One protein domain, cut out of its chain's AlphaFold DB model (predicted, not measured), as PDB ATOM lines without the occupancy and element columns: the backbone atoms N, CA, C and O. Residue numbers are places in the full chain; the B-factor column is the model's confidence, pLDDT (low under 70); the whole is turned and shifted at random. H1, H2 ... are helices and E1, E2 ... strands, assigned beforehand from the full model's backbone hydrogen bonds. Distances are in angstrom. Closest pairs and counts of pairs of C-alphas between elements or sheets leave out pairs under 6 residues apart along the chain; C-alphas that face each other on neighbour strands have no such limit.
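This is residues 27 to 233 of the 240 residues of an uncharacterized protein of Parcubacteria group bacterium GW2011_GWA2_42_14 (UniProt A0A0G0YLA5). A small parallel sheet, E6 E3 E9 E10, has the long helix H5 along one face, and H6 packs on H5. Towards one end of the long axis lie the antiparallel sheet E1 E2 E11 and the hairpin E4 and E5; at the other end the helical hairpin H3 and H4, with the strand hairpin E7 and E8 next to H3, makes an arm. The printed part has 207 residues with six named helices and eleven named strands, in the order E1 E2 H1 E3 E4 E5 H2 E6 E7 E8 E9 H3 H4 H5 E10 H6 E11; the class is mixed, helices and strands. The whole is compact, with a radius of gyration of the C-alphas of 18.8 A and spans of 63 by 51 by 31 A.

The largest sheet has E6 (93 to 96), E3 (58 to 61), E9 (132 to 138, 16.9 A) and E10 (194 to 203, 17.3 A), which bends by 117 degrees at residue 197. H5 (176 to 193) is 26.0 A long, from C-alpha 176 at (56.985, 74.024, 20.563); H6 is 207 to 216. E1 (27 to 33) begins at C-alpha 27 (51.769, 74.166, 52.096); E2 (36 to 43) is 22.9 A long, and E11 (222 to 229), 22.7 A, ends at C-alpha 229 (69.017, 62.218, 42.467). The others are H1 (48 to 54), E4 (70 to 73), E5 (82 to 85), H2 (86 to 89), E7 (101 to 105), E8 (108 to 113), H3 (145 to 154) and H4 (161 to 172, 16.3 A).

In the largest sheet, only just strongly twisted with C-alphas up to 4.2 A off its best plane, N 95 and O 60 are 2.8 A apart, N 61 and O 136 2.8 A, and N 201 and O 135 2.8 A. H5 is on one face, two layers of helix and sheet, at a height over the sheet of 11.4 A; it lies over E9, only just not over E10, where 2 of its C-alphas fall, and runs along the strands, at 7 degrees to E9 on the local plane. E9, H3 H4 H5 and E10 form a strand-helix-strand unit, two parallel neighbours with helices between. H5 and H6 touch at Ile 187 and Ala 213, the closest C-alphas, 6.5 A, at a steep tilt of 38 degrees, the same way. H1 only grazes this sheet, with residues 51 to 54, and only just touches H2, with 3 pairs of C-alphas within 8 A, the closest those of Lys 53 and Val 89, 6.8 A. In the strongly twisted sheet E1 E2 E11, N 38 and O 31 are 2.8 A apart, and N 39 and O 225 2.9 A. In the hairpin E4 and E5, N 73 and O 82 are 2.8 A apart; in the hairpin E7 and E8, N 103 and O 111 are 2.9 A. The closest C-alphas of E7 and H3 are those of Phe 104 and Lys 150, 6.6 A. The helical hairpin H3 and H4 touches at the C-alphas of Ile 152 and Val 168, 7.6 A, a shallow tilt of 18 degrees, opposite ways. H1, H3, H4, H5 and H6 have every O i to N i+4 pair within hydrogen-bond range; H2 is too short for such a pair, and its 1 O i to N i+3 pair is within range.

The C-alphas farthest apart are those of Lys 77 and Asp 158, 63.8 A, and residues 157 to 163, of which 161 to 163 belong to H4, stand free. The printed part has no cut. The long link is E8 to E9, 18 residues, where 118 to 119 pair in parallel with 95 to 96 of E6. The mean pLDDT of the printed part is 80.4; 46 residues are under 70, namely 66 to 67, 139, 141 to 178 and 229 to 233.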
ATOM      1  N   LYS A  27      50.920  75.022  51.275       87.50
ATOM      2  CA  LYS A  27      51.769  74.166  52.096       87.50
ATOM      3  C   LYS A  27      52.676  73.374  51.175       87.50
ATOM      4  O   LYS A  27      52.214  72.833  50.169       87.50
ATOM      5  N   THR A  28      53.939  73.291  51.569       88.69
ATOM      6  CA  THR A  28      54.973  72.590  50.815       88.69
ATOM      7  C   THR A  28      55.572  71.484  51.664       88.69
ATOM      8  O   THR A  28      55.814  71.658  52.866       88.69
ATOM      9  N   ARG A  29      55.815  70.336  51.038       89.62
ATOM     10  CA  ARG A  29      56.549  69.224  51.636       89.62
ATOM     11  C   ARG A  29      57.539  68.658  50.638       89.62
ATOM     12  O   ARG A  29      57.233  68.527  49.460       89.62
ATOM     13  N   ASN A  30      58.703  68.303  51.161       91.06
ATOM     14  CA  ASN A  30      59.756  67.630  50.429       91.06
ATOM     15  C   ASN A  30      59.927  66.231  51.011       91.06
ATOM     16  O   ASN A  30      59.943  66.083  52.235       91.06
ATOM     17  N   PHE A  31      60.060  65.227  50.156       90.94
ATOM     18  CA  PHE A  31      60.369  63.863  50.575       90.94
ATOM     19  C   PHE A  31      61.129  63.128  49.472       90.94
ATOM     20  O   PHE A  31      61.299  63.634  48.362       90.94
ATOM     21  N   GLU A  32      61.621  61.940  49.795       89.88
ATOM     22  CA  GLU A  32      62.379  61.105  48.875       89.88
ATOM     23  C   GLU A  32      61.735  59.728  48.781       89.88
ATOM     24  O   GLU A  32      61.297  59.172  49.787       89.88
ATOM     25  N   GLU A  33      61.711  59.167  47.578       83.50
ATOM     26  CA  GLU A  33      61.215  57.818  47.329       83.50
ATOM     27  C   GLU A  33      62.065  57.167  46.233       83.50
ATOM     28  O   GLU A  33      62.120  57.618  45.083       83.50
ATOM     29  N   GLY A  34      62.800  56.119  46.613       86.00
ATOM     30  CA  GLY A  34      63.801  55.499  45.749       86.00
ATOM     31  C   GLY A  34      64.877  56.499  45.302       86.00
ATOM     32  O   GLY A  34      65.531  57.146  46.123       86.00
ATOM     33  N   GLN A  35      65.061  56.613  43.985       84.06
ATOM     34  CA  GLN A  35      66.027  57.528  43.361       84.06
ATOM     35  C   GLN A  35      65.496  58.955  43.163       84.06
ATOM     36  O   GLN A  35      66.206  59.798  42.620       84.06
ATOM     37  N   PHE A  36      64.251  59.227  43.552       85.12
ATOM     38  CA  PHE A  36      63.605  60.501  43.274       85.12
ATOM     39  C   PHE A  36      63.461  61.344  44.537       85.12
ATOM     40  O   PHE A  36      63.232  60.829  45.635       85.12
ATOM     41  N   LYS A  37      63.572  62.657  44.359       88.69
ATOM     42  CA  LYS A  37      63.158  63.664  45.331       88.69
ATOM     43  C   LYS A  37      61.895  64.331  44.809       88.69
ATOM     44  O   LYS A  37      61.804  64.638  43.623       88.69
ATOM     45  N   TYR A  38      60.944  64.566  45.694       89.94
ATOM     46  CA  TYR A  38      59.674  65.189  45.362       89.94
ATOM     47  C   TYR A  38      59.481  66.465  46.160       89.94
ATOM     48  O   TYR A  38      59.784  66.507  47.355       89.94
ATOM     49  N   GLU A  39      58.908  67.468  45.506       91.31
ATOM     50  CA  GLU A  39      58.379  68.664  46.145       91.31
ATOM     51  C   GLU A  39      56.887  68.792  45.831       91.31
ATOM     52  O   GLU A  39      56.472  68.922  44.678       91.31
ATOM     53  N   VAL A  40      56.063  68.724  46.874       91.31
ATOM     54  CA  VAL A  40      54.604  68.753  46.770       91.31
ATOM     55  C   VAL A  40      54.099  70.075  47.315       91.31
ATOM     56  O   VAL A  40      54.225  70.353  48.510       91.31
ATOM     57  N   PHE A  41      53.471  70.858  46.445       90.75
ATOM     58  CA  PHE A  41      52.790  72.103  46.770       90.75
ATOM     59  C   PHE A  41      51.289  71.861  46.734       90.75
ATOM     60  O   PHE A  41      50.747  71.497  45.691       90.75
ATOM     61  N   LYS A  42      50.583  72.111  47.834       90.38
ATOM     62  CA  LYS A  42      49.117  72.033  47.855       90.38
ATOM     63  C   LYS A  42      48.495  73.242  48.525       90.38
ATOM     64  O   LYS A  42      49.098  73.864  49.402       90.38
ATOM     65  N   ARG A  43      47.256  73.546  48.151       88.44
ATOM     66  CA  ARG A  43      46.457  74.528  48.884       88.44
ATOM     67  C   ARG A  43      46.102  74.029  50.274       88.44
ATOM     68  O   ARG A  43      45.800  72.850  50.467       88.44
ATOM     69  N   GLU A  44      46.077  74.951  51.228       84.69
ATOM     70  CA  GLU A  44      45.510  74.676  52.546       84.69
ATOM     71  C   GLU A  44      44.057  74.176  52.433       84.69
ATOM     72  O   GLU A  44      43.290  74.630  51.581       84.69
ATOM     73  N   GLY A  45      43.698  73.182  53.247       84.69
ATOM     74  CA  GLY A  45      42.393  72.520  53.201       84.69
ATOM     75  C   GLY A  45      42.178  71.558  52.024       84.69
ATOM     76  O   GLY A  45      41.174  70.847  52.010       84.69
ATOM     77  N   PHE A  46      43.095  71.480  51.050       87.25
ATOM     78  CA  PHE A  46      43.005  70.507  49.960       87.25
ATOM     79  C   PHE A  46      43.587  69.151  50.385       87.25
ATOM     80  O   PHE A  46      44.734  69.060  50.832       87.25
ATOM     81  N   GLY A  47      42.781  68.097  50.233       87.56
ATOM     82  CA  GLY A  47      43.172  66.698  50.408       87.56
ATOM     83  C   GLY A  47      42.955  65.937  49.105       87.56
ATOM     84  O   GLY A  47      41.823  65.566  48.795       87.56
ATOM     85  N   VAL A  48      44.029  65.740  48.335       87.69
ATOM     86  CA  VAL A  48      43.966  65.141  46.991       87.69
ATOM     87  C   VAL A  48      43.308  63.761  47.011       87.69
ATOM     88  O   VAL A  48      42.393  63.510  46.234       87.69
ATOM     89  N   GLU A  49      43.677  62.902  47.958       87.75
ATOM     90  CA  GLU A  49      43.133  61.549  48.073       87.75
ATOM     91  C   GLU A  49      41.617  61.543  48.288       87.75
ATOM     92  O   GLU A  49      40.872  60.953  47.500       87.75
ATOM     93  N   ASP A  50      41.150  62.261  49.310       85.69
ATOM     94  CA  ASP A  50      39.729  62.359  49.642       85.69
ATOM     95  C   ASP A  50      38.906  62.891  48.475       85.69
ATOM     96  O   ASP A  50      37.795  62.427  48.212       85.69
ATOM     97  N   ILE A  51      39.441  63.894  47.783       87.56
ATOM     98  CA  ILE A  51      38.738  64.564  46.701       87.56
ATOM     99  C   ILE A  51      38.667  63.660  45.473       87.56
ATOM    100  O   ILE A  51      37.575  63.477  44.932       87.56
ATOM    101  N   LEU A  52      39.780  63.060  45.047       89.12
ATOM    102  CA  LEU A  52      39.798  62.221  43.850       89.12
ATOM    103  C   LEU A  52      38.951  60.948  44.032       89.12
ATOM    104  O   LEU A  52      38.191  60.587  43.124       89.12
ATOM    105  N   LYS A  53      38.986  60.334  45.227       85.88
ATOM    106  CA  LYS A  53      38.167  59.157  45.575       85.88
ATOM    107  C   LYS A  53      36.662  59.437  45.558       85.88
ATOM    108  O   LYS A  53      35.891  58.573  45.154       85.88
ATOM    109  N   LYS A  54      36.227  60.636  45.967       87.50
ATOM    110  CA  LYS A  54      34.795  60.998  46.062       87.50
ATOM    111  C   LYS A  54      34.160  61.427  44.740       87.50
ATOM    112  O   LYS A  54      32.935  61.465  44.643       87.50
ATOM    113  N   LYS A  55      34.952  61.808  43.733       87.19
ATOM    114  CA  LYS A  55      34.408  62.232  42.432       87.19
ATOM    115  C   LYS A  55      33.689  61.073  41.740       87.19
ATOM    116  O   LYS A  55      34.073  59.922  41.911       87.19
ATOM    117  N   GLY A  56      32.693  61.384  40.915       91.31
ATOM    118  CA  GLY A  56      31.967  60.400  40.113       91.31
ATOM    119  C   GLY A  56      32.769  59.917  38.904       91.31
ATOM    120  O   GLY A  56      33.845  59.333  39.045       91.31
ATOM    121  N   VAL A  57      32.244  60.171  37.708       94.38
ATOM    122  CA  VAL A  57      32.793  59.684  36.437       94.38
ATOM    123  C   VAL A  57      34.217  60.203  36.240       94.38
ATOM    124  O   VAL A  57      34.455  61.409  36.264       94.38
ATOM    125  N   SER A  58      35.150  59.272  36.051       94.69
ATOM    126  CA  SER A  58      36.574  59.537  35.875       94.69
ATOM    127  C   SER A  58      37.020  59.070  34.507       94.69
ATOM    128  O   SER A  58      36.767  57.919  34.147       94.69
ATOM    129  N   VAL A  59      37.686  59.949  33.767       94.62
ATOM    130  CA  VAL A  59      38.117  59.687  32.397       94.62
ATOM    131  C   VAL A  59      39.586  60.023  32.255       94.62
ATOM    132  O   VAL A  59      40.030  61.064  32.722       94.62
ATOM    133  N   GLU A  60      40.330  59.152  31.600       93.94
ATOM    134  CA  GLU A  60      41.665  59.439  31.104       93.94
ATOM    135  C   GLU A  60      41.584  59.752  29.613       93.94
ATOM    136  O   GLU A  60      40.963  59.002  28.859       93.94
ATOM    137  N   ILE A  61      42.215  60.846  29.196       92.38
ATOM    138  CA  ILE A  61      42.343  61.240  27.796       92.38
ATOM    139  C   ILE A  61      43.775  61.025  27.319       92.38
ATOM    140  O   ILE A  61      44.727  61.325  28.042       92.38
ATOM    141  N   ALA A  62      43.911  60.524  26.089       85.94
ATOM    142  CA  ALA A  62      45.196  60.163  25.482       85.94
ATOM    143  C   ALA A  62      46.008  59.117  26.277       85.94
ATOM    144  O   ALA A  62      47.235  59.105  26.226       85.94
ATOM    145  N   GLY A  63      45.311  58.237  27.001       81.12
ATOM    146  CA  GLY A  63      45.889  57.101  27.723       81.12
ATOM    147  C   GLY A  63      46.016  55.851  26.849       81.12
ATOM    148  O   GLY A  63      45.925  55.956  25.634       81.12
ATOM    149  N   PRO A  64      46.183  54.637  27.400       84.50
ATOM    150  CA  PRO A  64      46.366  54.318  28.813       84.50
ATOM    151  C   PRO A  64      47.750  54.703  29.349       84.50
ATOM    152  O   PRO A  64      48.774  54.420  28.723       84.50
ATOM    153  N   THR A  65      47.773  55.248  30.564       81.88
ATOM    154  CA  THR A  65      48.972  55.463  31.379       81.88
ATOM    155  C   THR A  65      49.500  54.123  31.876       81.88
ATOM    156  O   THR A  65      48.790  53.342  32.515       81.88
ATOM    157  N   ASN A  66      50.779  53.854  31.626       66.25
ATOM    158  CA  ASN A  66      51.434  52.664  32.152       66.25
ATOM    159  C   ASN A  66      51.747  52.861  33.648       66.25
ATOM    160  O   ASN A  66      52.357  53.861  34.013       66.25
ATOM    161  N   ASN A  67      51.374  51.899  34.501       66.56
ATOM    162  CA  ASN A  67      51.549  51.914  35.970       66.56
ATOM    163  C   ASN A  67      50.601  52.827  36.781       66.56
ATOM    164  O   ASN A  67      50.795  52.991  37.988       66.56
ATOM    165  N   GLY A  68      49.543  53.360  36.167       75.56
ATOM    166  CA  GLY A  68      48.515  54.148  36.858       75.56
ATOM    167  C   GLY A  68      48.966  55.557  37.253       75.56
ATOM    168  O   GLY A  68      49.962  56.072  36.754       75.56
ATOM    169  N   PHE A  69      48.209  56.191  38.150       83.50
ATOM    170  CA  PHE A  69      48.375  57.602  38.502       83.50
ATOM    171  C   PHE A  69      48.737  57.740  39.976       83.50
ATOM    172  O   PHE A  69      47.863  57.681  40.842       83.50
ATOM    173  N   TRP A  70      50.027  57.914  40.245       87.19
ATOM    174  CA  TRP A  70      50.541  58.143  41.591       87.19
ATOM    175  C   TRP A  70      50.358  59.599  42.014       87.19
ATOM    176  O   TRP A  70      50.644  60.515  41.240       87.19
ATOM    177  N   PHE A  71      49.881  59.784  43.242       89.69
ATOM    178  CA  PHE A  71      49.675  61.085  43.869       89.69
ATOM    179  C   PHE A  71      50.278  61.109  45.259       89.69
ATOM    180  O   PHE A  71      50.192  60.119  45.992       89.69
ATOM    181  N   HIS A  72      50.769  62.283  45.640       91.56
ATOM    182  CA  HIS A  72      51.309  62.535  46.965       91.56
ATOM    183  C   HIS A  72      50.444  63.561  47.691       91.56
ATOM    184  O   HIS A  72      50.223  64.681  47.234       91.56
ATOM    185  N   GLY A  73      49.914  63.163  48.838       87.81
ATOM    186  CA  GLY A  73      49.102  63.996  49.712       87.81
ATOM    187  C   GLY A  73      49.755  64.166  51.074       87.81
ATOM    188  O   GLY A  73      50.673  63.446  51.446       87.81
ATOM    189  N   PHE A  74      49.265  65.134  51.837       88.38
ATOM    190  CA  PHE A  74      49.543  65.237  53.265       88.38
ATOM    191  C   PHE A  74      48.421  66.021  53.938       88.38
ATOM    192  O   PHE A  74      47.734  66.824  53.294       88.38
ATOM    193  N   SER A  75      48.209  65.802  55.234       84.94
ATOM    194  CA  SER A  75      47.239  66.588  55.997       84.94
ATOM    195  C   SER A  75      47.867  67.880  56.514       84.94
ATOM    196  O   SER A  75      49.070  67.983  56.730       84.94
ATOM    197  N   ASP A  76      47.027  68.875  56.772       81.88
ATOM    198  CA  ASP A  76      47.458  70.182  57.274       81.88
ATOM    199  C   ASP A  76      48.050  70.141  58.689       81.88
ATOM    200  O   ASP A  76      48.677  71.110  59.115       81.88
ATOM    201  N   LYS A  77      47.833  69.030  59.397       83.12
ATOM    202  CA  LYS A  77      48.268  68.784  60.773       83.12
ATOM    203  C   LYS A  77      49.390  67.745  60.866       83.12
ATOM    204  O   LYS A  77      49.881  67.514  61.964       83.12
ATOM    205  N   SER A  78      49.771  67.114  59.753       79.75
ATOM    206  CA  SER A  78      50.797  66.071  59.713       79.75
ATOM    207  C   SER A  78      52.014  66.508  58.896       79.75
ATOM    208  O   SER A  78      51.953  67.360  58.002       79.75
ATOM    209  N   THR A  79      53.158  65.931  59.238       77.81
ATOM    210  CA  THR A  79      54.386  65.994  58.439       77.81
ATOM    211  C   THR A  79      54.530  64.793  57.511       77.81
ATOM    212  O   THR A  79      55.398  64.815  56.647       77.81
ATOM    213  N   GLU A  80      53.698  63.765  57.676       86.19
ATOM    214  CA  GLU A  80      53.743  62.540  56.881       86.19
ATOM    215  C   GLU A  80      53.126  62.745  55.496       86.19
ATOM    216  O   GLU A  80      52.102  63.420  55.344       86.19
ATOM    217  N   ILE A  81      53.762  62.129  54.499       90.19
ATOM    218  CA  ILE A  81      53.278  62.052  53.124       90.19
ATOM    219  C   ILE A  81      52.504  60.750  52.955       90.19
ATOM    220  O   ILE A  81      52.946  59.687  53.385       90.19
ATOM    221  N   THR A  82      51.349  60.846  52.311       89.75
ATOM    222  CA  THR A  82      50.543  59.711  51.873       89.75
ATOM    223  C   THR A  82      50.685  59.563  50.368       89.75
ATOM    224  O   THR A  82      50.419  60.521  49.639       89.75
ATOM    225  N   SER A  83      51.036  58.371  49.903       90.19
ATOM    226  CA  SER A  83      51.076  58.041  48.478       90.19
ATOM    227  C   SER A  83      49.930  57.098  48.144       90.19
ATOM    228  O   SER A  83      49.673  56.148  48.885       90.19
ATOM    229  N   PHE A  84      49.245  57.329  47.029       89.62
ATOM    230  CA  PHE A  84      48.276  56.365  46.510       89.62
ATOM    231  C   PHE A  84      48.250  56.382  44.988       89.62
ATOM    232  O   PHE A  84      48.457  57.421  44.355       89.62
ATOM    233  N   ASN A  85      47.940  55.226  44.409       88.69
ATOM    234  CA  ASN A  85      47.633  55.120  42.997       88.69
ATOM    235  C   ASN A  85      46.122  55.226  42.806       88.69
ATOM    236  O   ASN A  85      45.345  54.426  43.329       88.69
ATOM    237  N   LEU A  86      45.674  56.214  42.045       85.94
ATOM    238  CA  LEU A  86      44.248  56.407  41.809       85.94
ATOM    239  C   LEU A  86      43.587  55.201  41.133       85.94
ATOM    240  O   LEU A  86      42.432  54.899  41.435       85.94
ATOM    241  N   ALA A  87      44.303  54.517  40.239       82.69
ATOM    242  CA  ALA A  87      43.764  53.369  39.515       82.69
ATOM    243  C   ALA A  87      43.406  52.199  40.455       82.69
ATOM    244  O   ALA A  87      42.561  51.376  40.112       82.69
ATOM    245  N   GLU A  88      43.994  52.144  41.654       85.00
ATOM    246  CA  GLU A  88      43.704  51.116  42.665       85.00
ATOM    247  C   GLU A  88      42.409  51.389  43.436       85.00
ATOM    248  O   GLU A  88      41.795  50.479  43.988       85.00
ATOM    249  N   VAL A  89      41.980  52.648  43.485       82.75
ATOM    250  CA  VAL A  89      40.859  53.094  44.327       82.75
ATOM    251  C   VAL A  89      39.669  53.573  43.507       82.75
ATOM    252  O   VAL A  89      38.617  53.887  44.067       82.75
ATOM    253  N   LYS A  90      39.824  53.650  42.182       85.25
ATOM    254  CA  LYS A  90      38.805  54.178  41.290       85.25
ATOM    255  C   LYS A  90      38.911  53.606  39.883       85.25
ATOM    256  O   LYS A  90      39.980  53.572  39.287       85.25
ATOM    257  N   LYS A  91      37.758  53.248  39.308       89.19
ATOM    258  CA  LYS A  91      37.664  52.929  37.882       89.19
ATOM    259  C   LYS A  91      37.806  54.205  37.051       89.19
ATOM    260  O   LYS A  91      37.065  55.166  37.259       89.19
ATOM    261  N   ILE A  92      38.709  54.171  36.079       90.94
ATOM    262  CA  ILE A  92      38.962  55.247  35.122       90.94
ATOM    263  C   ILE A  92      38.575  54.718  33.745       90.94
ATOM    264  O   ILE A  92      38.951  53.602  33.402       90.94
ATOM    265  N   LEU A  93      37.766  55.475  33.003       92.81
ATOM    266  CA  LEU A  93      37.469  55.164  31.609       92.81
ATOM    267  C   LEU A  93      38.564  55.765  30.735       92.81
ATOM    268  O   LEU A  93      38.734  56.980  30.734       92.81
ATOM    269  N   THR A  94      39.280  54.944  29.984       92.56
ATOM    270  CA  THR A  94      40.433  55.406  29.208       92.56
ATOM    271  C   THR A  94      40.074  55.627  27.744       92.56
ATOM    272  O   THR A  94      39.535  54.736  27.084       92.56
ATOM    273  N   SER A  95      40.432  56.795  27.213       91.81
ATOM    274  CA  SER A  95      40.364  57.108  25.791       91.81
ATOM    275  C   SER A  95      41.741  57.144  25.150       91.81
ATOM    276  O   SER A  95      42.713  57.619  25.741       91.81
ATOM    277  N   ASN A  96      41.804  56.678  23.907       86.62
ATOM    278  CA  ASN A  96      42.991  56.809  23.074       86.62
ATOM    279  C   ASN A  96      42.635  56.756  21.586       86.62
ATOM    280  O   ASN A  96      41.574  56.263  21.219       86.62
ATOM    281  N   LEU A  97      43.547  57.173  20.711       84.38
ATOM    282  CA  LEU A  97      43.425  56.959  19.264       84.38
ATOM    283  C   LEU A  97      43.592  55.482  18.866       84.38
ATOM    284  O   LEU A  97      43.172  55.085  17.781       84.38
ATOM    285  N   TYR A  98      44.179  54.669  19.746       83.75
ATOM    286  CA  TYR A  98      44.462  53.254  19.520       83.75
ATOM    287  C   TYR A  98      43.856  52.364  20.619       83.75
ATOM    288  O   TYR A  98      43.560  52.850  21.705       83.75
ATOM    289  N   PRO A  99      43.707  51.042  20.407       83.12
ATOM    290  CA  PRO A  99      43.168  50.126  21.424       83.12
ATOM    291  C   PRO A  99      43.933  50.070  22.760       83.12
ATOM    292  O   PRO A  99      43.409  49.539  23.736       83.12
ATOM    293  N   GLY A 100      45.151  50.606  22.811       86.12
ATOM    294  CA  GLY A 100      45.995  50.782  23.993       86.12
ATOM    295  C   GLY A 100      47.191  51.666  23.627       86.12
ATOM    296  O   GLY A 100      47.201  52.252  22.545       86.12
ATOM    297  N   ALA A 101      48.202  51.773  24.483       82.69
ATOM    298  CA  ALA A 101      49.406  52.543  24.180       82.69
ATOM    299  C   ALA A 101      50.279  51.754  23.181       82.69
ATOM    300  O   ALA A 101      50.630  50.606  23.465       82.69
ATOM    301  N   PRO A 102      50.600  52.297  21.989       78.44
ATOM    302  CA  PRO A 102      51.349  51.562  20.971       78.44
ATOM    303  C   PRO A 102      52.737  51.111  21.451       78.44
ATOM    304  O   PRO A 102      53.511  51.906  21.984       78.44
ATOM    305  N   LEU A 103      53.072  49.839  21.215       79.69
ATOM    306  CA  LEU A 103      54.382  49.255  21.505       79.69
ATOM    307  C   LEU A 103      55.162  49.040  20.209       79.69
ATOM    308  O   LEU A 103      54.691  48.344  19.309       79.69
ATOM    309  N   PHE A 104      56.372  49.592  20.135       75.81
ATOM    310  CA  PHE A 104      57.238  49.490  18.960       75.81
ATOM    311  C   PHE A 104      58.496  48.667  19.258       75.81
ATOM    312  O   PHE A 104      59.185  48.908  20.253       75.81
ATOM    313  N   SER A 105      58.810  47.730  18.365       78.38
ATOM    314  CA  SER A 105      60.147  47.157  18.201       78.38
ATOM    315  C   SER A 105      60.865  47.836  17.033       78.38
ATOM    316  O   SER A 105      60.304  48.701  16.357       78.38
ATOM    317  N   ASP A 106      62.096  47.406  16.768       70.62
ATOM    318  CA  ASP A 106      62.878  47.870  15.618       70.62
ATOM    319  C   ASP A 106      62.258  47.423  14.272       70.62
ATOM    320  O   ASP A 106      62.541  48.003  13.229       70.62
ATOM    321  N   GLU A 107      61.356  46.435  14.292       75.38
ATOM    322  CA  GLU A 107      60.588  45.948  13.132       75.38
ATOM    323  C   GLU A 107      59.215  46.641  12.996       75.38
ATOM    324  O   GLU A 107      58.448  46.391  12.060       75.38
ATOM    325  N   GLY A 108      58.895  47.534  13.936       75.00
ATOM    326  CA  GLY A 108      57.705  48.372  13.945       75.00
ATOM    327  C   GLY A 108      56.703  48.045  15.045       75.00
ATOM    328  O   GLY A 108      57.063  47.586  16.124       75.00
ATOM    329  N   LEU A 109      55.427  48.375  14.817       77.94
ATOM    330  CA  LEU A 109      54.364  48.156  15.802       77.94
ATOM    331  C   LEU A 109      54.215  46.656  16.099       77.94
ATOM    332  O   LEU A 109      53.838  45.895  15.209       77.94
ATOM    333  N   VAL A 110      54.458  46.265  17.349       87.50
ATOM    334  CA  VAL A 110      54.370  44.873  17.822       87.50
ATOM    335  C   VAL A 110      53.135  44.598  18.671       87.50
ATOM    336  O   VAL A 110      52.787  43.442  18.896       87.50
ATOM    337  N   GLY A 111      52.444  45.638  19.138       84.94
ATOM    338  CA  GLY A 111      51.223  45.483  19.918       84.94
ATOM    339  C   GLY A 111      50.817  46.756  20.644       84.94
ATOM    340  O   GLY A 111      51.229  47.855  20.275       84.94
ATOM    341  N   TYR A 112      50.016  46.585  21.692       85.38
ATOM    342  CA  TYR A 112      49.538  47.664  22.548       85.38
ATOM    343  C   TYR A 112      49.693  47.265  24.019       85.38
ATOM    344  O   TYR A 112      49.413  46.119  24.373       85.38
ATOM    345  N   SER A 113      50.124  48.195  24.870       84.75
ATOM    346  CA  SER A 113      50.069  48.056  26.326       84.75
ATOM    347  C   SER A 113      48.805  48.706  26.885       84.75
ATOM    348  O   SER A 113      48.281  49.680  26.341       84.75
ATOM    349  N   GLY A 114      48.301  48.158  27.991       85.50
ATOM    350  CA  GLY A 114      47.041  48.605  28.581       85.50
ATOM    351  C   GLY A 114      45.848  48.421  27.636       85.50
ATOM    352  O   GLY A 114      45.889  47.630  26.693       85.50
ATOM    353  N   LYS A 115      44.758  49.138  27.916       87.88
ATOM    354  CA  LYS A 115      43.529  49.083  27.126       87.88
ATOM    355  C   LYS A 115      42.827  50.439  27.136       87.88
ATOM    356  O   LYS A 115      42.696  51.045  28.193       87.88
ATOM    357  N   ALA A 116      42.336  50.866  25.979       89.19
ATOM    358  CA  ALA A 116      41.355  51.936  25.864       89.19
ATOM    359  C   ALA A 116      39.934  51.361  25.994       89.19
ATOM    360  O   ALA A 116      39.594  50.351  25.371       89.19
ATOM    361  N   ASP A 117      39.090  52.009  26.792       92.62
ATOM    362  CA  ASP A 117      37.661  51.703  26.878       92.62
ATOM    363  C   ASP A 117      36.905  52.213  25.649       92.62
ATOM    364  O   ASP A 117      35.890  51.633  25.260       92.62
ATOM    365  N   PHE A 118      37.401  53.283  25.023       91.88
ATOM    366  CA  PHE A 118      36.847  53.824  23.789       91.88
ATOM    367  C   PHE A 118      37.911  54.542  22.951       91.88
ATOM    368  O   PHE A 118      38.856  55.131  23.473       91.88
ATOM    369  N   ILE A 119      37.736  54.493  21.629       87.12
ATOM    370  CA  ILE A 119      38.655  55.125  20.682       87.12
ATOM    371  C   ILE A 119      38.214  56.567  20.438       87.12
ATOM    372  O   ILE A 119      37.148  56.794  19.867       87.12
ATOM    373  N   ALA A 120      39.008  57.535  20.890       88.00
ATOM    374  CA  ALA A 120      38.705  58.954  20.752       88.00
ATOM    375  C   ALA A 120      39.961  59.829  20.773       88.00
ATOM    376  O   ALA A 120      40.940  59.535  21.458       88.00
ATOM    377  N   ASP A 121      39.879  60.939  20.043       84.69
ATOM    378  CA  ASP A 121      40.852  62.025  20.084       84.69
ATOM    379  C   ASP A 121      40.622  62.871  21.345       84.69
ATOM    380  O   ASP A 121      39.492  63.282  21.616       84.69
ATOM    381  N   ALA A 122      41.684  63.161  22.100       88.69
ATOM    382  CA  ALA A 122      41.615  63.968  23.322       88.69
ATOM    383  C   ALA A 122      41.099  65.399  23.085       88.69
ATOM    384  O   ALA A 122      40.639  66.050  24.017       88.69
ATOM    385  N   ARG A 123      41.141  65.881  21.837       90.25
ATOM    386  CA  ARG A 123      40.624  67.193  21.418       90.25
ATOM    387  C   ARG A 123      39.130  67.175  21.089       90.25
ATOM    388  O   ARG A 123      38.553  68.220  20.806       90.25
ATOM    389  N   LYS A 124      38.514  65.988  21.025       90.69
ATOM    390  CA  LYS A 124      37.105  65.804  20.666       90.69
ATOM    391  C   LYS A 124      36.568  64.511  21.272       90.69
ATOM    392  O   LYS A 124      36.458  63.475  20.610       90.69
ATOM    393  N   MET A 125      36.217  64.588  22.543       94.00
ATOM    394  CA  MET A 125      35.772  63.454  23.322       94.00
ATOM    395  C   MET A 125      34.299  63.142  23.021       94.00
ATOM    396  O   MET A 125      33.464  64.044  22.950       94.00
ATOM    397  N   PRO A 126      33.907  61.861  22.899       92.56
ATOM    398  CA  PRO A 126      32.510  61.453  22.745       92.56
ATOM    399  C   PRO A 126      31.753  61.512  24.086       92.56
ATOM    400  O   PRO A 126      30.940  60.645  24.404       92.56
ATOM    401  N   ILE A 127      32.041  62.525  24.902       93.19
ATOM    402  CA  ILE A 127      31.467  62.744  26.224       93.19
ATOM    403  C   ILE A 127      30.640  64.019  26.136       93.19
ATOM    404  O   ILE A 127      31.068  65.028  25.581       93.19
ATOM    405  N   LYS A 128      29.415  63.973  26.658       93.00
ATOM    406  CA  LYS A 128      28.558  65.160  26.687       93.00
ATOM    407  C   LYS A 128      29.198  66.240  27.559       93.00
ATOM    408  O   LYS A 128      29.903  65.925  28.517       93.00
ATOM    409  N   LYS A 129      28.878  67.500  27.268       94.00
ATOM    410  CA  LYS A 129      29.197  68.623  28.150       94.00
ATOM    411  C   LYS A 129      28.807  68.282  29.593       94.00
ATOM    412  O   LYS A 129      27.712  67.764  29.811       94.00
ATOM    413  N   GLU A 130      29.706  68.553  30.540       94.75
ATOM    414  CA  GLU A 130      29.509  68.254  31.969       94.75
ATOM    415  C   GLU A 130      29.250  66.754  32.267       94.75
ATOM    416  O   GLU A 130      28.588  66.378  33.238       94.75
ATOM    417  N   GLY A 131      29.761  65.859  31.419       95.44
ATOM    418  CA  GLY A 131      29.637  64.409  31.561       95.44
ATOM    419  C   GLY A 131      30.667  63.762  32.492       95.44
ATOM    420  O   GLY A 131      30.445  62.636  32.940       95.44
ATOM    421  N   ALA A 132      31.765  64.453  32.810       96.56
ATOM    422  CA  ALA A 132      32.849  63.952  33.648       96.56
ATOM    423  C   ALA A 132      32.974  64.747  34.956       96.56
ATOM    424  O   ALA A 132      32.828  65.968  34.993       96.56
ATOM    425  N   ASP A 133      33.276  64.053  36.050       96.44
ATOM    426  CA  ASP A 133      33.626  64.681  37.328       96.44
ATOM    427  C   ASP A 133      35.136  64.937  37.428       96.44
ATOM    428  O   ASP A 133      35.591  65.750  38.239       96.44
ATOM    429  N   LEU A 134      35.914  64.201  36.634       95.56
ATOM    430  CA  LEU A 134      37.351  64.102  36.763       95.56
ATOM    431  C   LEU A 134      37.977  63.668  35.434       95.56
ATOM    432  O   LEU A 134      37.562  62.660  34.859       95.56
ATOM    433  N   VAL A 135      38.949  64.441  34.959       95.81
ATOM    434  CA  VAL A 135      39.673  64.200  33.708       95.81
ATOM    435  C   VAL A 135      41.164  64.115  34.005       95.81
ATOM    436  O   VAL A 135      41.715  64.988  34.671       95.81
ATOM    437  N   TYR A 136      41.799  63.060  33.509       93.38
ATOM    438  CA  TYR A 136      43.228  62.799  33.613       93.38
ATOM    439  C   TYR A 136      43.867  62.869  32.247       93.38
ATOM    440  O   TYR A 136      43.331  62.322  31.290       93.38
ATOM    441  N   CYS A 137      45.046  63.462  32.176       90.31
ATOM    442  CA  CYS A 137      45.899  63.353  31.012       90.31
ATOM    443  C   CYS A 137      47.341  63.126  31.458       90.31
ATOM    444  O   CYS A 137      47.814  63.786  32.387       90.31
ATOM    445  N   SER A 138      48.025  62.197  30.798       80.31
ATOM    446  CA  SER A 138      49.445  61.926  31.002       80.31
ATOM    447  C   SER A 138      50.201  62.100  29.692       80.31
ATOM    448  O   SER A 138      49.780  61.548  28.675       80.31
ATOM    449  N   CYS A 139      51.344  62.783  29.727       67.25
ATOM    450  CA  CYS A 139      52.345  62.752  28.652       67.25
ATOM    451  C   CYS A 139      51.813  63.135  27.255       67.25
ATOM    452  O   CYS A 139      52.331  62.667  26.237       67.25
ATOM    453  N   LEU A 140      50.784  63.986  27.184       73.44
ATOM    454  CA  LEU A 140      50.209  64.416  25.915       73.44
ATOM    455  C   LEU A 140      51.216  65.245  25.120       73.44
ATOM    456  O   LEU A 140      51.695  66.281  25.580       73.44
ATOM    457  N   GLY A 141      51.519  64.770  23.912       61.78
ATOM    458  CA  GLY A 141      52.466  65.434  23.025       61.78
ATOM    459  C   GLY A 141      53.939  65.230  23.394       61.78
ATOM    460  O   GLY A 141      54.813  65.744  22.702       61.78
ATOM    461  N   SER A 142      54.239  64.442  24.429       56.38
ATOM    462  CA  SER A 142      55.601  64.011  24.746       56.38
ATOM    463  C   SER A 142      55.827  62.615  24.170       56.38
ATOM    464  O   SER A 142      55.656  61.605  24.853       56.38
ATOM    465  N   ILE A 143      56.202  62.528  22.890       50.84
ATOM    466  CA  ILE A 143      56.760  61.277  22.364       50.84
ATOM    467  C   ILE A 143      58.177  61.178  22.926       50.84
ATOM    468  O   ILE A 143      59.018  62.020  22.622       50.84
ATOM    469  N   ALA A 144      58.458  60.158  23.742       47.25
ATOM    470  CA  ALA A 144      59.828  59.885  24.169       47.25
ATOM    471  C   ALA A 144      60.735  59.816  22.929       47.25
ATOM    472  O   ALA A 144      60.406  59.112  21.972       47.25
ATOM    473  N   GLU A 145      61.874  60.510  22.936       44.41
ATOM    474  CA  GLU A 145      62.775  60.641  21.777       44.41
ATOM    475  C   GLU A 145      63.127  59.273  21.148       44.41
ATOM    476  O   GLU A 145      63.200  59.114  19.929       44.41
ATOM    477  N   ASN A 146      63.242  58.240  21.987       44.25
ATOM    478  CA  ASN A 146      63.476  56.855  21.573       44.25
ATOM    479  C   ASN A 146      62.261  56.201  20.888       44.25
ATOM    480  O   ASN A 146      62.435  55.398  19.975       44.25
ATOM    481  N   GLY A 147      61.038  56.535  21.304       45.84
ATOM    482  CA  GLY A 147      59.803  56.104  20.647       45.84
ATOM    483  C   GLY A 147      59.637  56.748  19.272       45.84
ATOM    484  O   GLY A 147      59.284  56.063  18.318       45.84
ATOM    485  N   LEU A 148      59.993  58.028  19.138       51.22
ATOM    486  CA  LEU A 148      59.976  58.744  17.863       51.22
ATOM    487  C   LEU A 148      61.000  58.173  16.871       51.22
ATOM    488  O   LEU A 148      60.648  57.862  15.734       51.22
ATOM    489  N   LYS A 149      62.246  57.954  17.314       52.16
ATOM    490  CA  LYS A 149      63.290  57.297  16.505       52.16
ATOM    491  C   LYS A 149      62.836  55.924  16.010       52.16
ATOM    492  O   LYS A 149      63.025  55.612  14.839       52.16
ATOM    493  N   LYS A 150      62.175  55.141  16.867       52.66
ATOM    494  CA  LYS A 150      61.618  53.832  16.504       52.66
ATOM    495  C   LYS A 150      60.435  53.929  15.548       52.66
ATOM    496  O   LYS A 150      60.369  53.131  14.628       52.66
ATOM    497  N   ILE A 151      59.545  54.914  15.687       51.34
ATOM    498  CA  ILE A 151      58.448  55.163  14.731       51.34
ATOM    499  C   ILE A 151      58.997  55.529  13.344       51.34
ATOM    500  O   ILE A 151      58.515  55.007  12.341       51.34
ATOM    501  N   ILE A 152      60.034  56.370  13.282       52.16
ATOM    502  CA  ILE A 152      60.705  56.763  12.030       52.16
ATOM    503  C   ILE A 152      61.436  55.569  11.397       52.16
ATOM    504  O   ILE A 152      61.449  55.421  10.177       52.16
ATOM    505  N   GLN A 153      62.039  54.706  12.216       52.75
ATOM    506  CA  GLN A 153      62.697  53.479  11.757       52.75
ATOM    507  C   GLN A 153      61.696  52.381  11.371       52.75
ATOM    508  O   GLN A 153      62.013  51.536  10.538       52.75
ATOM    509  N   ALA A 154      60.485  52.413  11.935       48.59
ATOM    510  CA  ALA A 154      59.529  51.327  11.847       48.59
ATOM    511  C   ALA A 154      58.985  51.061  10.438       48.59
ATOM    512  O   ALA A 154      58.833  49.884  10.131       48.59
ATOM    513  N   LYS A 155      58.615  52.041   9.585       54.19
ATOM    514  CA  LYS A 155      57.933  51.740   8.287       54.19
ATOM    515  C   LYS A 155      57.999  52.885   7.260       54.19
ATOM    516  O   LYS A 155      58.045  54.032   7.692       54.19
ATOM    517  N   PRO A 156      57.783  52.655   5.941       47.59
ATOM    518  CA  PRO A 156      57.957  51.481   5.063       47.59
ATOM    519  C   PRO A 156      59.161  51.675   4.099       47.59
ATOM    520  O   PRO A 156      59.672  52.783   3.960       47.59
ATOM    521  N   LYS A 157      59.605  50.624   3.388       53.56
ATOM    522  CA  LYS A 157      60.801  50.644   2.505       53.56
ATOM    523  C   LYS A 157      60.794  51.689   1.369       53.56
ATOM    524  O   LYS A 157      61.854  51.940   0.804       53.56
ATOM    525  N   ASP A 158      59.658  52.334   1.096       52.66
ATOM    526  CA  ASP A 158      59.439  53.140  -0.113       52.66
ATOM    527  C   ASP A 158      59.116  54.624   0.165       52.66
ATOM    528  O   ASP A 158      58.596  55.327  -0.701       52.66
ATOM    529  N   MET A 159      59.395  55.132   1.373       54.19
ATOM    530  CA  MET A 159      59.173  56.549   1.687       54.19
ATOM    531  C   MET A 159      60.238  57.446   1.017       54.19
ATOM    532  O   MET A 159      61.434  57.229   1.239       54.19
ATOM    533  N   PRO A 160      59.848  58.476   0.234       60.59
ATOM    534  CA  PRO A 160      60.794  59.401  -0.389       60.59
ATOM    535  C   PRO A 160      61.675  60.118   0.644       60.59
ATOM    536  O   PRO A 160      61.191  60.546   1.692       60.59
ATOM    537  N   ALA A 161      62.961  60.306   0.331       57.56
ATOM    538  CA  ALA A 161      63.942  60.909   1.244       57.56
ATOM    539  C   ALA A 161      63.545  62.313   1.749       57.56
ATOM    540  O   ALA A 161      63.849  62.661   2.885       57.56
ATOM    541  N   VAL A 162      62.804  63.076   0.942       54.50
ATOM    542  CA  VAL A 162      62.278  64.403   1.307       54.50
ATOM    543  C   VAL A 162      61.188  64.306   2.382       54.50
ATOM    544  O   VAL A 162      61.167  65.102   3.314       54.50
ATOM    545  N   GLU A 163      60.325  63.293   2.311       50.22
ATOM    546  CA  GLU A 163      59.285  63.048   3.321       50.22
ATOM    547  C   GLU A 163      59.907  62.548   4.637       50.22
ATOM    548  O   GLU A 163      59.448  62.880   5.729       50.22
ATOM    549  N   LYS A 164      61.021  61.811   4.531       54.47
ATOM    550  CA  LYS A 164      61.843  61.360   5.660       54.47
ATOM    551  C   LYS A 164      62.520  62.528   6.380       54.47
ATOM    552  O   LYS A 164      62.471  62.589   7.606       54.47
ATOM    553  N   GLU A 165      63.127  63.459   5.643       53.50
ATOM    554  CA  GLU A 165      63.697  64.684   6.221       53.50
ATOM    555  C   GLU A 165      62.614  65.592   6.806       53.50
ATOM    556  O   GLU A 165      62.820  66.128   7.892       53.50
ATOM    557  N   ARG A 166      61.436  65.695   6.170       53.44
ATOM    558  CA  ARG A 166      60.289  66.446   6.701       53.44
ATOM    559  C   ARG A 166      59.799  65.887   8.035       53.44
ATOM    560  O   ARG A 166      59.661  66.656   8.971       53.44
ATOM    561  N   LEU A 167      59.608  64.572   8.167       50.94
ATOM    562  CA  LEU A 167      59.162  63.950   9.422       50.94
ATOM    563  C   LEU A 167      60.204  64.056  10.539       50.94
ATOM    564  O   LEU A 167      59.843  64.297  11.686       50.94
ATOM    565  N   VAL A 168      61.493  63.892  10.228       51.03
ATOM    566  CA  VAL A 168      62.595  64.062  11.194       51.03
ATOM    567  C   VAL A 168      62.706  65.528  11.625       51.03
ATOM    568  O   VAL A 168      62.848  65.812  12.809       51.03
ATOM    569  N   SER A 169      62.570  66.460  10.679       45.16
ATOM    570  CA  SER A 169      62.520  67.901  10.920       45.16
ATOM    571  C   SER A 169      61.302  68.288  11.762       45.16
ATOM    572  O   SER A 169      61.474  68.842  12.834       45.16
ATOM    573  N   GLU A 170      60.078  67.930  11.379       48.81
ATOM    574  CA  GLU A 170      58.827  68.238  12.099       48.81
ATOM    575  C   GLU A 170      58.687  67.528  13.451       48.81
ATOM    576  O   GLU A 170      57.768  67.822  14.203       48.81
ATOM    577  N   SER A 171      59.575  66.596  13.787       48.84
ATOM    578  CA  SER A 171      59.545  65.890  15.071       48.84
ATOM    579  C   SER A 171      60.729  66.210  15.987       48.84
ATOM    580  O   SER A 171      60.575  66.146  17.202       48.84
ATOM    581  N   LEU A 172      61.877  66.631  15.435       42.88
ATOM    582  CA  LEU A 172      62.986  67.234  16.191       42.88
ATOM    583  C   LEU A 172      62.843  68.759  16.337       42.88
ATOM    584  O   LEU A 172      63.376  69.335  17.281       42.88
ATOM    585  N   SER A 173      62.136  69.409  15.410       42.81
ATOM    586  CA  SER A 173      61.811  70.842  15.414       42.81
ATOM    587  C   SER A 173      60.316  71.133  15.508       42.81
ATOM    588  O   SER A 173      59.972  72.310  15.519       42.81
ATOM    589  N   GLY A 174      59.458  70.097  15.591       44.03
ATOM    590  CA  GLY A 174      58.000  70.219  15.696       44.03
ATOM    591  C   GLY A 174      57.652  71.317  16.662       44.03
ATOM    592  O   GLY A 174      57.924  71.178  17.856       44.03
ATOM    593  N   GLU A 175      57.221  72.446  16.100       48.00
ATOM    594  CA  GLU A 175      57.334  73.730  16.761       48.00
ATOM    595  C   GLU A 175      56.738  73.581  18.150       48.00
ATOM    596  O   GLU A 175      55.618  73.094  18.294       48.00
ATOM    597  N   ILE A 176      57.478  73.979  19.182       52.97
ATOM    598  CA  ILE A 176      56.985  74.024  20.563       52.97
ATOM    599  C   ILE A 176      55.525  74.558  20.603       52.97
ATOM    600  O   ILE A 176      54.705  74.073  21.381       52.97
ATOM    601  N   GLY A 177      55.172  75.468  19.681       51.62
ATOM    602  CA  GLY A 177      53.823  75.988  19.443       51.62
ATOM    603  C   GLY A 177      52.744  75.007  18.941       51.62
ATOM    604  O   GLY A 177      51.599  75.140  19.370       51.62
ATOM    605  N   ASP A 178      53.044  74.025  18.089       62.34
ATOM    606  CA  ASP A 178      52.054  73.035  17.624       62.34
ATOM    607  C   ASP A 178      51.722  72.016  18.718       62.34
ATOM    608  O   ASP A 178      50.564  71.619  18.886       62.34
ATOM    609  N   ASN A 179      52.720  71.654  19.526       74.06
ATOM    610  CA  ASN A 179      52.510  70.807  20.693       74.06
ATOM    611  C   ASN A 179      51.699  71.540  21.776       74.06
ATOM    612  O   ASN A 179      50.750  70.991  22.335       74.06
ATOM    613  N   TYR A 180      52.008  72.817  22.012       80.50
ATOM    614  CA  TYR A 180      51.215  73.679  22.886       80.50
ATOM    615  C   TYR A 180      49.769  73.799  22.417       80.50
ATOM    616  O   TYR A 180      48.876  73.495  23.198       80.50
ATOM    617  N   LYS A 181      49.506  74.084  21.137       82.50
ATOM    618  CA  LYS A 181      48.131  74.105  20.606       82.50
ATOM    619  C   LYS A 181      47.381  72.796  20.827       82.50
ATOM    620  O   LYS A 181      46.194  72.815  21.141       82.50
ATOM    621  N   LEU A 182      48.043  71.656  20.640       85.75
ATOM    622  CA  LEU A 182      47.424  70.355  20.877       85.75
ATOM    623  C   LEU A 182      47.046  70.176  22.358       85.75
ATOM    624  O   LEU A 182      45.949  69.698  22.653       85.75
ATOM    625  N   ARG A 183      47.922  70.594  23.279       89.81
ATOM    626  CA  ARG A 183      47.672  70.570  24.729       89.81
ATOM    627  C   ARG A 183      46.565  71.548  25.122       89.81
ATOM    628  O   ARG A 183      45.645  71.146  25.826       89.81
ATOM    629  N   GLU A 184      46.578  72.772  24.594       92.12
ATOM    630  CA  GLU A 184      45.518  73.776  24.763       92.12
ATOM    631  C   GLU A 184      44.154  73.218  24.329       92.12
ATOM    632  O   GLU A 184      43.195  73.263  25.096       92.12
ATOM    633  N   GLN A 185      44.070  72.603  23.144       92.31
ATOM    634  CA  GLN A 185      42.834  71.989  22.638       92.31
ATOM    635  C   GLN A 185      42.330  70.848  23.531       92.31
ATOM    636  O   GLN A 185      41.123  70.708  23.732       92.31
ATOM    637  N   ALA A 186      43.229  70.034  24.087       94.06
ATOM    638  CA  ALA A 186      42.855  68.982  25.027       94.06
ATOM    639  C   ALA A 186      42.415  69.543  26.393       94.06
ATOM    640  O   ALA A 186      41.493  69.003  27.010       94.06
ATOM    641  N   ILE A 187      43.013  70.644  26.860       96.44
ATOM    642  CA  ILE A 187      42.570  71.361  28.069       96.44
ATOM    643  C   ILE A 187      41.190  71.991  27.842       96.44
ATOM    644  O   ILE A 187      40.324  71.893  28.714       96.44
ATOM    645  N   ASP A 188      40.952  72.589  26.675       96.81
ATOM    646  CA  ASP A 188      39.650  73.141  26.292       96.81
ATOM    647  C   ASP A 188      38.567  72.065  26.251       96.81
ATOM    648  O   ASP A 188      37.469  72.257  26.782       96.81
ATOM    649  N   GLU A 189      38.878  70.914  25.662       96.81
ATOM    650  CA  GLU A 189      37.940  69.802  25.632       96.81
ATOM    651  C   GLU A 189      37.680  69.253  27.038       96.81
ATOM    652  O   GLU A 189      36.527  69.029  27.411       96.81
ATOM    653  N   SER A 190      38.724  69.143  27.865       97.12
ATOM    654  CA  SER A 190      38.593  68.785  29.281       97.12
ATOM    655  C   SER A 190      37.661  69.749  30.016       97.12
ATOM    656  O   SER A 190      36.771  69.311  30.742       97.12
ATOM    657  N   TRP A 191      37.811  71.059  29.798       97.12
ATOM    658  CA  TRP A 191      36.931  72.077  30.371       97.12
ATOM    659  C   TRP A 191      35.471  71.897  29.938       97.12
ATOM    660  O   TRP A 191      34.564  72.058  30.752       97.12
ATOM    661  N   ASN A 192      35.227  71.541  28.676       96.44
ATOM    662  CA  ASN A 192      33.873  71.345  28.161       96.44
ATOM    663  C   ASN A 192      33.188  70.115  28.770       96.44
ATOM    664  O   ASN A 192      31.995  70.161  29.080       96.44
ATOM    665  N   ILE A 193      33.910  69.007  28.933       97.12
ATOM    666  CA  ILE A 193      33.320  67.758  29.435       97.12
ATOM    667  C   ILE A 193      33.248  67.707  30.964       97.12
ATOM    668  O   ILE A 193      32.460  66.930  31.503       97.12
ATOM    669  N   LEU A 194      34.034  68.521  31.672       97.94
ATOM    670  CA  LEU A 194      33.998  68.596  33.129       97.94
ATOM    671  C   LEU A 194      32.740  69.309  33.632       97.94
ATOM    672  O   LEU A 194      32.323  70.345  33.120       97.94
ATOM    673  N   LYS A 195      32.144  68.762  34.692       96.81
ATOM    674  CA  LYS A 195      31.104  69.442  35.477       96.81
ATOM    675  C   LYS A 195      31.669  70.672  36.191       96.81
ATOM    676  O   LYS A 195      32.865  70.699  36.495       96.81
ATOM    677  N   PRO A 196      30.824  71.637  36.596       94.25
ATOM    678  CA  PRO A 196      31.227  72.659  37.555       94.25
ATOM    679  C   PRO A 196      31.842  72.031  38.817       94.25
ATOM    680  O   PRO A 196      31.262  71.139  39.436       94.25
ATOM    681  N   GLY A 197      33.047  72.473  39.183       91.69
ATOM    682  CA  GLY A 197      33.815  71.892  40.291       91.69
ATOM    683  C   GLY A 197      34.443  70.526  39.986       91.69
ATOM    684  O   GLY A 197      34.929  69.858  40.904       91.69
ATOM    685  N   GLY A 198      34.417  70.084  38.729       95.38
ATOM    686  CA  GLY A 198      35.204  68.965  38.232       95.38
ATOM    687  C   GLY A 198      36.703  69.259  38.293       95.38
ATOM    688  O   GLY A 198      37.121  70.403  38.473       95.38
ATOM    689  N   ILE A 199      37.516  68.209  38.208       95.44
ATOM    690  CA  ILE A 199      38.966  68.316  38.393       95.44
ATOM    691  C   ILE A 199      39.680  67.858  37.130       95.44
ATOM    692  O   ILE A 199      39.397  66.784  36.607       95.44
ATOM    693  N   LEU A 200      40.625  68.678  36.682       95.75
ATOM    694  CA  LEU A 200      41.619  68.301  35.692       95.75
ATOM    695  C   LEU A 200      42.902  67.908  36.422       95.75
ATOM    696  O   LEU A 200      43.412  68.670  37.244       95.75
ATOM    697  N   VAL A 201      43.414  66.727  36.109       93.31
ATOM    698  CA  VAL A 201      44.729  66.269  36.534       93.31
ATOM    699  C   VAL A 201      45.605  66.121  35.304       93.31
ATOM    700  O   VAL A 201      45.252  65.422  34.357       93.31
ATOM    701  N   TRP A 202      46.757  66.779  35.341       92.00
ATOM    702  CA  TRP A 202      47.637  66.916  34.192       92.00
ATOM    703  C   TRP A 202      49.062  66.506  34.569       92.00
ATOM    704  O   TRP A 202      49.762  67.234  35.272       92.00
ATOM    705  N   GLN A 203      49.470  65.305  34.156       85.62
ATOM    706  CA  GLN A 203      50.800  64.748  34.414       85.62
ATOM    707  C   GLN A 203      51.740  64.999  33.231       85.62
ATOM    708  O   GLN A 203      51.364  64.817  32.072       85.62
ATOM    709  N   GLY A 204      52.982  65.393  33.529       79.31
ATOM    710  CA  GLY A 204      53.925  65.883  32.516       79.31
ATOM    711  C   GLY A 204      53.582  67.290  32.019       79.31
ATOM    712  O   GLY A 204      53.927  67.652  30.896       79.31
ATOM    713  N   GLY A 205      52.842  68.051  32.833       79.19
ATOM    714  CA  GLY A 205      52.463  69.427  32.550       79.19
ATOM    715  C   GLY A 205      53.638  70.384  32.563       79.19
ATOM    716  O   GLY A 205      54.482  70.304  33.450       79.19
ATOM    717  N   VAL A 206      53.629  71.328  31.628       81.19
ATOM    718  CA  VAL A 206      54.568  72.453  31.600       81.19
ATOM    719  C   VAL A 206      53.893  73.724  32.100       81.19
ATOM    720  O   VAL A 206      52.665  73.809  32.151       81.19
ATOM    721  N   PHE A 207      54.681  74.752  32.423       81.31
ATOM    722  CA  PHE A 207      54.150  76.051  32.858       81.31
ATOM    723  C   PHE A 207      53.105  76.629  31.894       81.31
ATOM    724  O   PHE A 207      52.093  77.164  32.338       81.31
ATOM    725  N   HIS A 208      53.306  76.445  30.586       84.00
ATOM    726  CA  HIS A 208      52.349  76.866  29.563       84.00
ATOM    727  C   HIS A 208      50.945  76.263  29.772       84.00
ATOM    728  O   HIS A 208      49.954  76.989  29.700       84.00
ATOM    729  N   ASP A 209      50.847  74.968  30.092       88.81
ATOM    730  CA  ASP A 209      49.555  74.302  30.307       88.81
ATOM    731  C   ASP A 209      48.829  74.879  31.520       88.81
ATOM    732  O   ASP A 209      47.615  75.080  31.498       88.81
ATOM    733  N   VAL A 210      49.583  75.144  32.592       88.50
ATOM    734  CA  VAL A 210      49.051  75.707  33.835       88.50
ATOM    735  C   VAL A 210      48.492  77.103  33.569       88.50
ATOM    736  O   VAL A 210      47.357  77.392  33.959       88.50
ATOM    737  N   ASP A 211      49.244  77.941  32.857       87.19
ATOM    738  CA  ASP A 211      48.822  79.292  32.485       87.19
ATOM    739  C   ASP A 211      47.560  79.270  31.619       87.19
ATOM    740  O   ASP A 211      46.614  80.025  31.867       87.19
ATOM    741  N   PHE A 212      47.521  78.396  30.611       92.56
ATOM    742  CA  PHE A 212      46.359  78.252  29.741       92.56
ATOM    743  C   PHE A 212      45.129  77.758  30.516       92.56
ATOM    744  O   PHE A 212      44.058  78.363  30.431       92.56
ATOM    745  N   ALA A 213      45.282  76.723  31.346       94.12
ATOM    746  CA  ALA A 213      44.199  76.195  32.169       94.12
ATOM    747  C   ALA A 213      43.629  77.265  33.117       94.12
ATOM    748  O   ALA A 213      42.410  77.415  33.236       94.12
ATOM    749  N   ILE A 214      44.485  78.065  33.761       92.38
ATOM    750  CA  ILE A 214      44.035  79.158  34.633       92.38
ATOM    751  C   ILE A 214      43.263  80.214  33.837       92.38
ATOM    752  O   ILE A 214      42.175  80.609  34.261       92.38
ATOM    753  N   LYS A 215      43.763  80.634  32.664       92.94
ATOM    754  CA  LYS A 215      43.045  81.568  31.772       92.94
ATOM    755  C   LYS A 215      41.682  81.025  31.352       92.94
ATOM    756  O   LYS A 215      40.741  81.800  31.187       92.94
ATOM    757  N   ARG A 216      41.562  79.702  31.217       92.75
ATOM    758  CA  ARG A 216      40.301  79.042  30.880       92.75
ATOM    759  C   ARG A 216      39.280  79.040  32.020       92.75
ATOM    760  O   ARG A 216      38.083  78.933  31.747       92.75
ATOM    761  N   GLY A 217      39.740  79.207  33.261       93.19
ATOM    762  CA  GLY A 217      38.913  79.266  34.467       93.19
ATOM    763  C   GLY A 217      39.238  78.194  35.509       93.19
ATOM    764  O   GLY A 217      38.554  78.118  36.532       93.19
ATOM    765  N   PHE A 218      40.261  77.362  35.285       94.12
ATOM    766  CA  PHE A 218      40.702  76.397  36.287       94.12
ATOM    767  C   PHE A 218      41.396  77.073  37.470       94.12
ATOM    768  O   PHE A 218      41.956  78.167  37.399       94.12
ATOM    769  N   VAL A 219      41.394  76.357  38.590       91.38
ATOM    770  CA  VAL A 219      42.046  76.764  39.828       91.38
ATOM    771  C   VAL A 219      43.089  75.708  40.173       91.38
ATOM    772  O   VAL A 219      42.723  74.570  40.446       91.38
ATOM    773  N   LEU A 220      44.378  76.069  40.197       91.00
ATOM    774  CA  LEU A 220      45.421  75.124  40.609       91.00
ATOM    775  C   LEU A 220      45.275  74.792  42.099       91.00
ATOM    776  O   LEU A 220      45.360  75.699  42.934       91.00
ATOM    777  N   LEU A 221      45.071  73.512  42.419       91.88
ATOM    778  CA  LEU A 221      44.880  73.003  43.785       91.88
ATOM    779  C   LEU A 221      46.142  72.345  44.359       91.88
ATOM    780  O   LEU A 221      46.401  72.468  45.557       91.88
ATOM    781  N   GLN A 222      46.920  71.677  43.508       91.88
ATOM    782  CA  GLN A 222      48.151  70.981  43.867       91.88
ATOM    783  C   GLN A 222      49.095  70.915  42.659       91.88
ATOM    784  O   GLN A 222      48.629  70.814  41.525       91.88
ATOM    785  N   ARG A 223      50.404  70.965  42.917       90.94
ATOM    786  CA  ARG A 223      51.492  70.717  41.965       90.94
ATOM    787  C   ARG A 223      52.522  69.816  42.632       90.94
ATOM    788  O   ARG A 223      52.847  70.008  43.801       90.94
ATOM    789  N   GLU A 224      53.054  68.879  41.868       89.94
ATOM    790  CA  GLU A 224      54.150  68.013  42.288       89.94
ATOM    791  C   GLU A 224      55.322  68.229  41.334       89.94
ATOM    792  O   GLU A 224      55.130  68.264  40.118       89.94
ATOM    793  N   GLN A 225      56.514  68.418  41.889       87.88
ATOM    794  CA  GLN A 225      57.767  68.444  41.144       87.88
ATOM    795  C   GLN A 225      58.585  67.218  41.527       87.88
ATOM    796  O   GLN A 225      58.636  66.840  42.699       87.88
ATOM    797  N   LYS A 226      59.199  66.591  40.528       85.62
ATOM    798  CA  LYS A 226      59.976  65.367  40.671       85.62
ATOM    799  C   LYS A 226      61.380  65.621  40.142       85.62
ATOM    800  O   LYS A 226      61.538  66.092  39.024       85.62
ATOM    801  N   TYR A 227      62.376  65.263  40.938       81.38
ATOM    802  CA  TYR A 227      63.790  65.408  40.615       81.38
ATOM    803  C   TYR A 227      64.472  64.046  40.689       81.38
ATOM    804  O   TYR A 227      64.161  63.236  41.570       81.38
ATOM    805  N   ILE A 228      65.416  63.796  39.786       77.44
ATOM    806  CA  ILE A 228      66.275  62.613  39.839       77.44
ATOM    807  C   ILE A 228      67.478  62.950  40.715       77.44
ATOM    808  O   ILE A 228      68.145  63.960  40.495       77.44
ATOM    809  N   LYS A 229      67.770  62.106  41.708       67.31
ATOM    810  CA  LYS A 229      69.017  62.218  42.467       67.31
ATOM    811  C   LYS A 229      70.173  61.836  41.554       67.31
ATOM    812  O   LYS A 229      70.269  60.677  41.142       67.31
ATOM    813  N   THR A 230      71.068  62.769  41.265       61.28
ATOM    814  CA  THR A 230      72.337  62.404  40.643       61.28
ATOM    815  C   THR A 230      73.238  61.721  41.688       61.28
ATOM    816  O   THR A 230      73.106  61.961  42.896       61.28
ATOM    817  N   PRO A 231      74.184  60.860  41.269       55.56
ATOM    818  CA  PRO A 231      75.098  60.171  42.184       55.56
ATOM    819  C   PRO A 231      75.975  61.094  43.049       55.56
ATOM    820  O   PRO A 231      76.514  60.641  44.056       55.56
ATOM    821  N   ASP A 232      76.135  62.366  42.671       61.41
ATOM    822  CA  ASP A 232      76.931  63.369  43.388       61.41
ATOM    823  C   ASP A 232      76.100  64.273  44.323       61.41
ATOM    824  O   ASP A 232      76.655  65.160  44.973       61.41
ATOM    825  N   GLY A 233      74.788  64.031  44.434       51.09
ATOM    826  CA  GLY A 233      73.883  64.801  45.290       51.09
ATOM    827  C   GLY A 233      73.436  66.144  44.705       51.09
ATOM    828  O   GLY A 233      72.809  66.928  45.421       51.09
TER     829      GLY A 233